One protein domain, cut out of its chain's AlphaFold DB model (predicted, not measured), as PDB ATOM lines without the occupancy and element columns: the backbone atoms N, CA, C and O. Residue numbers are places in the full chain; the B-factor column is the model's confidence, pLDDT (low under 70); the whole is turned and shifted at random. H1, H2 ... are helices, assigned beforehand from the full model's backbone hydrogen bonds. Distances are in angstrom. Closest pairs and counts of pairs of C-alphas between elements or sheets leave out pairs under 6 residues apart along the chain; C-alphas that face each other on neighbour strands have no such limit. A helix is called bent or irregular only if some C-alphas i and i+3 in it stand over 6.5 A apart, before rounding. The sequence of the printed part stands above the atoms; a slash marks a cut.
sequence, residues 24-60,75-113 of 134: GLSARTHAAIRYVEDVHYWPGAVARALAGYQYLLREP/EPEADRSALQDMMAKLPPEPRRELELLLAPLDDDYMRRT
ATOM      1  N   GLY A  24      15.030   3.750 -15.941       83.44
ATOM      2  CA  GLY A  24      13.866   2.981 -16.398       83.44
ATOM      3  C   GLY A  24      12.815   3.768 -17.187       83.44
ATOM      4  O   GLY A  24      11.833   3.169 -17.623       83.44
ATOM      5  N   LEU A  25      13.022   5.068 -17.425       89.44
ATOM      6  CA  LEU A  25      12.136   5.889 -18.255       89.44
ATOM      7  C   LEU A  25      12.637   5.997 -19.701       89.44
ATOM      8  O   LEU A  25      13.837   5.969 -19.985       89.44
ATOM      9  N   SER A  26      11.711   6.158 -20.646       92.19
ATOM     10  CA  SER A  26      12.064   6.385 -22.044       92.19
ATOM     11  C   SER A  26      12.681   7.775 -22.255       92.19
ATOM     12  O   SER A  26      12.406   8.738 -21.532       92.19
ATOM     13  N   ALA A  27      13.479   7.936 -23.317       90.88
ATOM     14  CA  ALA A  27      14.035   9.243 -23.692       90.88
ATOM     15  C   ALA A  27      12.939  10.302 -23.938       90.88
ATOM     16  O   ALA A  27      13.135  11.489 -23.672       90.88
ATOM     17  N   ARG A  28      11.764   9.867 -24.416       91.69
ATOM     18  CA  ARG A  28      10.586  10.722 -24.602       91.69
ATOM     19  C   ARG A  28      10.043  11.207 -23.259       91.69
ATOM     20  O   ARG A  28       9.715  12.386 -23.135       91.69
ATOM     21  N   THR A  29       9.984  10.328 -22.266       93.38
ATOM     22  CA  THR A  29       9.562  10.674 -20.907       93.38
ATOM     23  C   THR A  29      10.543  11.631 -20.253       93.38
ATOM     24  O   THR A  29      10.114  12.648 -19.716       93.38
ATOM     25  N   HIS A  30      11.853  11.413 -20.400       92.56
ATOM     26  CA  HIS A  30      12.857  12.378 -19.944       92.56
ATOM     27  C   HIS A  30      12.694  13.757 -20.591       92.56
ATOM     28  O   HIS A  30      12.779  14.771 -19.901       92.56
ATOM     29  N   ALA A  31      12.431  13.820 -21.899       93.56
ATOM     30  CA  ALA A  31      12.203  15.089 -22.585       93.56
ATOM     31  C   ALA A  31      10.933  15.801 -22.082       93.56
ATOM     32  O   ALA A  31      10.945  17.017 -21.895       93.56
ATOM     33  N   ALA A  32       9.856  15.054 -21.829       94.69
ATOM     34  CA  ALA A  32       8.615  15.601 -21.286       94.69
ATOM     35  C   ALA A  32       8.777  16.091 -19.839       94.69
ATOM     36  O   ALA A  32       8.291  17.171 -19.507       94.69
ATOM     37  N   ILE A  33       9.495  15.335 -19.003       93.62
ATOM     38  CA  ILE A  33       9.851  15.740 -17.639       93.62
ATOM     39  C   ILE A  33      10.652  17.034 -17.678       93.62
ATOM     40  O   ILE A  33      10.263  17.998 -17.031       93.62
ATOM     41  N   ARG A  34      11.699  17.095 -18.505       93.19
ATOM     42  CA  ARG A  34      12.521  18.298 -18.645       93.19
ATOM     43  C   ARG A  34      11.698  19.507 -19.077       93.19
ATOM     44  O   ARG A  34      11.877  20.584 -18.529       93.19
ATOM     45  N   TYR A  35      10.778  19.331 -20.023       93.69
ATOM     46  CA  TYR A  35       9.878  20.407 -20.432       93.69
ATOM     47  C   TYR A  35       9.002  20.898 -19.271       93.69
ATOM     48  O   TYR A  35       8.897  22.100 -19.051       93.69
ATOM     49  N   VAL A  36       8.399  19.987 -18.500       94.19
ATOM     50  CA  VAL A  36       7.593  20.356 -17.325       94.19
ATOM     51  C   VAL A  36       8.443  21.053 -16.261       94.19
ATOM     52  O   VAL A  36       7.997  22.049 -15.695       94.19
ATOM     53  N   GLU A  37       9.656  20.565 -16.005       93.69
ATOM     54  CA  GLU A  37      10.595  21.183 -15.068       93.69
ATOM     55  C   GLU A  37      10.991  22.593 -15.508       93.69
ATOM     56  O   GLU A  37      10.909  23.510 -14.699       93.69
ATOM     57  N   ASP A  38      11.342  22.788 -16.781       93.88
ATOM     58  CA  ASP A  38      11.759  24.085 -17.324       93.88
ATOM     59  C   ASP A  38      10.610  25.116 -17.327       93.88
ATOM     60  O   ASP A  38      10.853  26.314 -17.174       93.88
ATOM     61  N   VAL A  39       9.357  24.677 -17.508       95.12
ATOM     62  CA  VAL A  39       8.186  25.569 -17.607       95.12
ATOM     63  C   VAL A  39       7.558  25.878 -16.248       95.12
ATOM     64  O   VAL A  39       7.065  26.989 -16.042       95.12
ATOM     65  N   HIS A  40       7.521  24.908 -15.333       92.31
ATOM     66  CA  HIS A  40       6.725  25.008 -14.106       92.31
ATOM     67  C   HIS A  40       7.540  24.938 -12.813       92.31
ATOM     68  O   HIS A  40       7.008  25.297 -11.762       92.31
ATOM     69  N   TYR A  41       8.790  24.475 -12.862       92.12
ATOM     70  CA  TYR A  41       9.592  24.190 -11.672       92.12
ATOM     71  C   TYR A  41      11.060  24.594 -11.886       92.12
ATOM     72  O   TYR A  41      11.359  25.567 -12.575       92.12
ATOM     73  N   TRP A  42      11.986  23.880 -11.242       89.25
ATOM     74  CA  TRP A  42      13.417  23.979 -11.493       89.25
ATOM     75  C   TRP A  42      13.950  22.657 -12.071       89.25
ATOM     76  O   TRP A  42      13.412  21.591 -11.760       89.25
ATOM     77  N   PRO A  43      15.038  22.707 -12.859       89.62
ATOM     78  CA  PRO A  43      15.807  21.541 -13.289       89.62
ATOM     79  C   PRO A  43      16.005  20.474 -12.200       89.62
ATOM     80  O   PRO A  43      16.614  20.749 -11.164       89.62
ATOM     81  N   GLY A  44      15.541  19.248 -12.446       88.88
ATOM     82  CA  GLY A  44      15.662  18.112 -11.527       88.88
ATOM     83  C   GLY A  44      14.645  18.081 -10.381       88.88
ATOM     84  O   GLY A  44      14.840  17.322  -9.428       88.88
ATOM     85  N   ALA A  45      13.581  18.889 -10.425       90.50
ATOM     86  CA  ALA A  45      12.517  18.864  -9.422       90.50
ATOM     87  C   ALA A  45      11.851  17.481  -9.297       90.50
ATOM     88  O   ALA A  45      11.638  17.019  -8.175       90.50
ATOM     89  N   VAL A  46      11.592  16.788 -10.414       91.69
ATOM     90  CA  VAL A  46      10.963  15.453 -10.400       91.69
ATOM     91  C   VAL A  46      11.907  14.431  -9.777       91.69
ATOM     92  O   VAL A  46      11.508  13.653  -8.914       91.69
ATOM     93  N   ALA A  47      13.184  14.465 -10.161       90.69
ATOM     94  CA  ALA A  47      14.191  13.570  -9.602       90.69
ATOM     95  C   ALA A  47      14.404  13.804  -8.096       90.69
ATOM     96  O   ALA A  47      14.578  12.846  -7.343       90.69
ATOM     97  N   ARG A  48      14.350  15.063  -7.638       89.69
ATOM     98  CA  ARG A  48      14.436  15.406  -6.212       89.69
ATOM     99  C   ARG A  48      13.254  14.846  -5.422       89.69
ATOM    100  O   ARG A  48      13.491  14.236  -4.384       89.69
ATOM    101  N   ALA A  49      12.029  15.035  -5.907       89.69
ATOM    102  CA  ALA A  49      10.833  14.530  -5.235       89.69
ATOM    103  C   ALA A  49      10.819  12.989  -5.200       89.69
ATOM    104  O   ALA A  49      10.551  12.388  -4.164       89.69
ATOM    105  N   LEU A  50      11.220  12.332  -6.296       90.62
ATOM    106  CA  LEU A  50      11.367  10.875  -6.325       90.62
ATOM    107  C   LEU A  50      12.414  10.376  -5.322       90.62
ATOM    108  O   LEU A  50      12.167   9.405  -4.610       90.62
ATOM    109  N   ALA A  51      13.571  11.035  -5.242       87.12
ATOM    110  CA  ALA A  51      14.615  10.666  -4.292       87.12
ATOM    111  C   ALA A  51      14.157  10.838  -2.835       87.12
ATOM    112  O   ALA A  51      14.486   9.995  -2.004       87.12
ATOM    113  N   GLY A  52      13.389  11.889  -2.531       83.50
ATOM    114  CA  GLY A  52      12.788  12.097  -1.212       83.50
ATOM    115  C   GLY A  52      11.797  10.990  -0.850       83.50
ATOM    116  O   GLY A  52      11.926  10.359   0.202       83.50
ATOM    117  N   TYR A  53      10.911  10.636  -1.787       85.62
ATOM    118  CA  TYR A  53       9.956   9.545  -1.592       85.62
ATOM    119  C   TYR A  53      10.643   8.182  -1.391       85.62
ATOM    120  O   TYR A  53      10.296   7.419  -0.490       85.62
ATOM    121  N   GLN A  54      11.684   7.886  -2.172       86.69
ATOM    122  CA  GLN A  54      12.488   6.675  -1.993       86.69
ATOM    123  C   GLN A  54      13.276   6.675  -0.678       86.69
ATOM    124  O   GLN A  54      13.408   5.627  -0.045       86.69
ATOM    125  N   TYR A  55      13.835   7.823  -0.280       82.94
ATOM    126  CA  TYR A  55      14.579   7.966   0.972       82.94
ATOM    127  C   TYR A  55      13.692   7.630   2.167       82.94
ATOM    128  O   TYR A  55      14.092   6.854   3.030       82.94
ATOM    129  N   LEU A  56      12.462   8.132   2.163       77.56
ATOM    130  CA  LEU A  56      11.482   7.805   3.182       77.56
ATOM    131  C   LEU A  56      11.231   6.291   3.280       77.56
ATOM    132  O   LEU A  56      11.288   5.722   4.366       77.56
ATOM    133  N   LEU A  57      10.951   5.625   2.158       78.50
ATOM    134  CA  LEU A  57      10.611   4.193   2.157       78.50
ATOM    135  C   LEU A  57      11.797   3.288   2.533       78.50
ATOM    136  O   LEU A  57      11.612   2.129   2.933       78.50
ATOM    137  N   ARG A  58      13.023   3.814   2.439       79.06
ATOM    138  CA  ARG A  58      14.243   3.142   2.897       79.06
ATOM    139  C   ARG A  58      14.380   3.092   4.414       79.06
ATOM    140  O   ARG A  58      15.097   2.210   4.887       79.06
ATOM    141  N   GLU A  59      13.723   3.977   5.164       69.44
ATOM    142  CA  GLU A  59      13.779   3.944   6.627       69.44
ATOM    143  C   GLU A  59      13.197   2.609   7.148       69.44
ATOM    144  O   GLU A  59      12.081   2.215   6.777       69.44
ATOM    145  N   PRO A  60      13.955   1.852   7.965       59.59
ATOM    146  CA  PRO A  60      13.519   0.559   8.471       59.59
ATOM    147  C   PRO A  60      12.439   0.740   9.543       59.59
ATOM    148  O   PRO A  60      12.654   1.376  10.569       59.59
ATOM    149  N   GLU A  75       6.527  15.309   6.108       57.59
ATOM    150  CA  GLU A  75       5.393  14.509   5.673       57.59
ATOM    151  C   GLU A  75       5.796  13.680   4.448       57.59
ATOM    152  O   GLU A  75       6.098  14.249   3.397       57.59
ATOM    153  N   PRO A  76       5.763  12.341   4.545       57.00
ATOM    154  CA  PRO A  76       5.882  11.434   3.404       57.00
ATOM    155  C   PRO A  76       5.092  11.834   2.162       57.00
ATOM    156  O   PRO A  76       5.459  11.558   1.020       57.00
ATOM    157  N   GLU A  77       3.951  12.448   2.439       63.97
ATOM    158  CA  GLU A  77       2.948  12.873   1.494       63.97
ATOM    159  C   GLU A  77       3.448  14.059   0.679       63.97
ATOM    160  O   GLU A  77       3.091  14.158  -0.481       63.97
ATOM    161  N   ALA A  78       4.336  14.906   1.207       73.12
ATOM    162  CA  ALA A  78       4.782  16.109   0.514       73.12
ATOM    163  C   ALA A  78       5.506  15.788  -0.803       73.12
ATOM    164  O   ALA A  78       5.175  16.361  -1.841       73.12
ATOM    165  N   ASP A  79       6.445  14.838  -0.793       82.88
ATOM    166  CA  ASP A  79       7.171  14.438  -2.003       82.88
ATOM    167  C   ASP A  79       6.263  13.677  -2.982       82.88
ATOM    168  O   ASP A  79       6.307  13.916  -4.193       82.88
ATOM    169  N   ARG A  80       5.381  12.801  -2.482       85.88
ATOM    170  CA  ARG A  80       4.444  12.047  -3.331       85.88
ATOM    171  C   ARG A  80       3.330  12.921  -3.919       85.88
ATOM    172  O   ARG A  80       2.925  12.700  -5.066       85.88
ATOM    173  N   SER A  81       2.873  13.925  -3.179       83.31
ATOM    174  CA  SER A  81       1.930  14.956  -3.618       83.31
ATOM    175  C   SER A  81       2.591  15.897  -4.621       83.31
ATOM    176  O   SER A  81       2.014  16.156  -5.675       83.31
ATOM    177  N   ALA A  82       3.842  16.307  -4.388       87.38
ATOM    178  CA  ALA A  82       4.614  17.068  -5.368       87.38
ATOM    179  C   ALA A  82       4.777  16.289  -6.685       87.38
ATOM    180  O   ALA A  82       4.558  16.844  -7.765       87.38
ATOM    181  N   LEU A  83       5.083  14.988  -6.616       90.69
ATOM    182  CA  LEU A  83       5.120  14.115  -7.793       90.69
ATOM    183  C   LEU A  83       3.763  14.071  -8.505       90.69
ATOM    184  O   LEU A  83       3.720  14.198  -9.727       90.69
ATOM    185  N   GLN A  84       2.655  13.962  -7.769       90.12
ATOM    186  CA  GLN A  84       1.313  13.987  -8.353       90.12
ATOM    187  C   GLN A  84       1.020  15.303  -9.090       90.12
ATOM    188  O   GLN A  84       0.510  15.280 -10.216       90.12
ATOM    189  N   ASP A  85       1.394  16.438  -8.507       90.38
ATOM    190  CA  ASP A  85       1.221  17.760  -9.114       90.38
ATOM    191  C   ASP A  85       2.086  17.957 -10.364       90.38
ATOM    192  O   ASP A  85       1.678  18.635 -11.318       90.38
ATOM    193  N   MET A  86       3.289  17.385 -10.385       93.12
ATOM    194  CA  MET A  86       4.161  17.363 -11.563       93.12
ATOM    195  C   MET A  86       3.584  16.446 -12.648       93.12
ATOM    196  O   MET A  86       3.476  16.848 -13.809       93.12
ATOM    197  N   MET A  87       3.116  15.254 -12.275       93.19
ATOM    198  CA  MET A  87       2.494  14.283 -13.178       93.19
ATOM    199  C   MET A  87       1.232  14.819 -13.842       93.19
ATOM    200  O   MET A  87       1.019  14.576 -15.032       93.19
ATOM    201  N   ALA A  88       0.427  15.606 -13.125       92.50
ATOM    202  CA  ALA A  88      -0.764  16.257 -13.667       92.50
ATOM    203  C   ALA A  88      -0.464  17.182 -14.867       92.50
ATOM    204  O   ALA A  88      -1.357  17.442 -15.676       92.50
ATOM    205  N   LYS A  89       0.788  17.631 -15.022       93.75
ATOM    206  CA  LYS A  89       1.258  18.492 -16.122       93.75
ATOM    207  C   LYS A  89       1.942  17.709 -17.250       93.75
ATOM    208  O   LYS A  89       2.178  18.264 -18.320       93.75
ATOM    209  N   LEU A  90       2.240  16.424 -17.040       93.12
ATOM    210  CA  LEU A  90       2.812  15.558 -18.070       93.12
ATOM    211  C   LEU A  90       1.753  15.115 -19.093       93.12
ATOM    212  O   LEU A  90       0.595  14.893 -18.718       93.12
ATOM    213  N   PRO A  91       2.149  14.907 -20.364       93.06
ATOM    214  CA  PRO A  91       1.325  14.200 -21.336       93.06
ATOM    215  C   PRO A  91       1.016  12.757 -20.881       93.06
ATOM    216  O   PRO A  91       1.779  12.201 -20.089       93.06
ATOM    217  N   PRO A  92      -0.047  12.115 -21.408       92.56
ATOM    218  CA  PRO A  92      -0.525  10.818 -20.913       92.56
ATOM    219  C   PRO A  92       0.518   9.689 -20.906       92.56
ATOM    220  O   PRO A  92       0.649   8.994 -19.908       92.56
ATOM    221  N   GLU A  93       1.289   9.527 -21.985       93.25
ATOM    222  CA  GLU A  93       2.301   8.460 -22.095       93.25
ATOM    223  C   GLU A  93       3.464   8.636 -21.088       93.25
ATOM    224  O   GLU A  93       3.670   7.745 -20.265       93.25
ATOM    225  N   PRO A  94       4.163   9.794 -21.029       93.38
ATOM    226  CA  PRO A  94       5.150  10.073 -19.979       93.38
ATOM    227  C   PRO A  94       4.611   9.952 -18.554       93.38
ATOM    228  O   PRO A  94       5.325   9.504 -17.659       93.38
ATOM    229  N   ARG A  95       3.352  10.355 -18.331       93.62
ATOM    230  CA  ARG A  95       2.692  10.183 -17.034       93.62
ATOM    231  C   ARG A  95       2.595   8.705 -16.677       93.62
ATOM    232  O   ARG A  95       2.984   8.351 -15.573       93.62
ATOM    233  N   ARG A  96       2.129   7.862 -17.601       92.00
ATOM    234  CA  ARG A  96       1.964   6.420 -17.382       92.00
ATOM    235  C   ARG A  96       3.284   5.723 -17.063       92.00
ATOM    236  O   ARG A  96       3.323   4.877 -16.179       92.00
ATOM    237  N   GLU A  97       4.368   6.071 -17.756       93.31
ATOM    238  CA  GLU A  97       5.691   5.517 -17.433       93.31
ATOM    239  C   GLU A  97       6.118   5.873 -16.001       93.31
ATOM    240  O   GLU A  97       6.620   5.017 -15.273       93.31
ATOM    241  N   LEU A  98       5.859   7.110 -15.565       91.75
ATOM    242  CA  LEU A  98       6.149   7.532 -14.197       91.75
ATOM    243  C   LEU A  98       5.203   6.877 -13.172       91.75
ATOM    244  O   LEU A  98       5.650   6.511 -12.091       91.75
ATOM    245  N   GLU A  99       3.928   6.657 -13.510       91.19
ATOM    246  CA  GLU A  99       2.982   5.887 -12.680       91.19
ATOM    247  C   GLU A  99       3.471   4.453 -12.453       91.19
ATOM    248  O   GLU A  99       3.461   3.981 -11.320       91.19
ATOM    249  N   LEU A 100       3.956   3.779 -13.499       91.88
ATOM    250  CA  LEU A 100       4.503   2.423 -13.393       91.88
ATOM    251  C   LEU A 100       5.737   2.359 -12.488       91.88
ATOM    252  O   LEU A 100       5.932   1.370 -11.783       91.88
ATOM    253  N   LEU A 101       6.560   3.408 -12.494       91.69
ATOM    254  CA  LEU A 101       7.713   3.516 -11.605       91.69
ATOM    255  C   LEU A 101       7.293   3.733 -10.143       91.69
ATOM    256  O   LEU A 101       7.939   3.206  -9.238       91.69
ATOM    257  N   LEU A 102       6.227   4.502  -9.908       90.38
ATOM    258  CA  LEU A 102       5.736   4.819  -8.565       90.38
ATOM    259  C   LEU A 102       4.888   3.705  -7.948       90.38
ATOM    260  O   LEU A 102       4.918   3.562  -6.733       90.38
ATOM    261  N   ALA A 103       4.195   2.894  -8.748       89.56
ATOM    262  CA  ALA A 103       3.319   1.821  -8.271       89.56
ATOM    263  C   ALA A 103       3.938   0.929  -7.168       89.56
ATOM    264  O   ALA A 103       3.354   0.845  -6.090       89.56
ATOM    265  N   PRO A 104       5.140   0.335  -7.331       89.00
ATOM    266  CA  PRO A 104       5.725  -0.494  -6.272       89.00
ATOM    267  C   PRO A 104       6.116   0.293  -5.008       89.00
ATOM    268  O   PRO A 104       6.201  -0.286  -3.925       89.00
ATOM    269  N   LEU A 105       6.386   1.597  -5.133       87.69
ATOM    270  CA  LEU A 105       6.671   2.474  -3.995       87.69
ATOM    271  C   LEU A 105       5.378   2.817  -3.245       87.69
ATOM    272  O   LEU A 105       5.356   2.769  -2.018       87.69
ATOM    273  N   ASP A 106       4.303   3.098  -3.985       85.00
ATOM    274  CA  ASP A 106       2.967   3.340  -3.444       85.00
ATOM    275  C   ASP A 106       2.437   2.091  -2.715       85.00
ATOM    276  O   ASP A 106       1.912   2.211  -1.609       85.00
ATOM    277  N   ASP A 107       2.671   0.888  -3.246       83.06
ATOM    278  CA  ASP A 107       2.333  -0.375  -2.572       83.06
ATOM    279  C   ASP A 107       3.077  -0.550  -1.237       83.06
ATOM    280  O   ASP A 107       2.488  -0.947  -0.224       83.06
ATOM    281  N   ASP A 108       4.385  -0.267  -1.212       83.06
ATOM    282  CA  ASP A 108       5.181  -0.344   0.017       83.06
ATOM    283  C   ASP A 108       4.725   0.695   1.040       83.06
ATOM    284  O   ASP A 108       4.597   0.381   2.226       83.06
ATOM    285  N   TYR A 109       4.418   1.905   0.574       79.38
ATOM    286  CA  TYR A 109       3.849   2.951   1.402       79.38
ATOM    287  C   TYR A 109       2.540   2.485   2.043       79.38
ATOM    288  O   TYR A 109       2.453   2.414   3.268       79.38
ATOM    289  N   MET A 110       1.569   2.043   1.240       75.56
ATOM    290  CA  MET A 110       0.259   1.582   1.715       75.56
ATOM    291  C   MET A 110       0.349   0.389   2.672       75.56
ATOM    292  O   MET A 110      -0.471   0.254   3.579       75.56
ATOM    293  N   ARG A 111       1.358  -0.471   2.521       75.44
ATOM    294  CA  ARG A 111       1.625  -1.563   3.469       75.44
ATOM    295  C   ARG A 111       2.125  -1.062   4.827       75.44
ATOM    296  O   ARG A 111       1.869  -1.718   5.839       75.44
ATOM    297  N   ARG A 112       2.875   0.044   4.851       73.50
ATOM    298  CA  ARG A 112       3.529   0.603   6.050       73.50
ATOM    299  C   ARG A 112       2.765   1.760   6.693       73.50
ATOM    300  O   ARG A 112       3.092   2.138   7.815       73.50
ATOM    301  N   THR A 113       1.755   2.305   6.026       68.12
ATOM    302  CA  THR A 113       0.800   3.264   6.590       68.12
ATOM    303  C   THR A 113      -0.585   2.637   6.618       68.12
ATOM    304  O   THR A 113      -1.208   2.444   5.576       68.12
TER     305      THR A 113
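What this domain is: This is residues 24 to 60 and 75 to 113 of the 134 residues of an uncharacterized protein of Actinoplanes friuliensis DSM 7358 (UniProt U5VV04). Three helices, H2, H3 and the long bent H4, run roughly along the longest axis, and H1 lies across one end of them as a cap. H2 and H3 pack side by side, while H4 makes a looser third side, meeting H2 near the far end. The printed part has 76 residues with four named helices, H1 to H4 in chain order, and no named strand: all helix. It is compact, with a radius of gyration of the C-alphas of 12.3 A, and elongated, spanning 35 by 21 by 18 A.

Where its parts are: Find C-alpha 27 at (14.035, 9.243, -23.692); there H1 begins, residues 27 to 40, 19.8 A long. H2, residues 45 to 58, runs 20.0 A. H3, residues 76 to 87, runs 17.2 A; it is neither bent nor irregular, but only just: C-alphas 76 and 79 are 6.3 A apart. H4, residues 92 to 112, was assigned as one helix by its hydrogen bonds but is bent: C-alphas 101 and 104 are 7.0 A apart. Its arms are H4a, residues 92 to 101, and H4b, residues 104 to 112, ending at C-alpha 112 (3.529, 0.603, 6.050).

How they stand to each other: Start at the hub, H2. It touches H3, closest C-alphas Ala 49 and Asp 79 at 4.9 A, opposite ways at a shallow tilt of 33 degrees, only just short of steep. Residues 54 to 57 of H2 touch H4b, closest C-alphas Leu 57 and Tyr 109 at 6.9 A. H1 touches H4a with residues 28 to 33, closest C-alphas Thr 29 and Pro 94 at 4.5 A, about perpendicular at 77 degrees. H2 and H4a are apart. Each O i to N i+4 pair is within hydrogen-bond range in H1, H2, H4a and H4b, and 7 of 8 in H3.

The domain as a whole: The farthest C-alphas, Val 39 and Pro 60, are 36.5 A apart. Residues 61 to 74 are not printed; C-alphas 60 and 75 are 16.4 A apart across this cut. The links H1 to H2 and H3 to H4 are tight. Look for pLDDT under 70 at residues 59 to 60, 75 to 77 and 113.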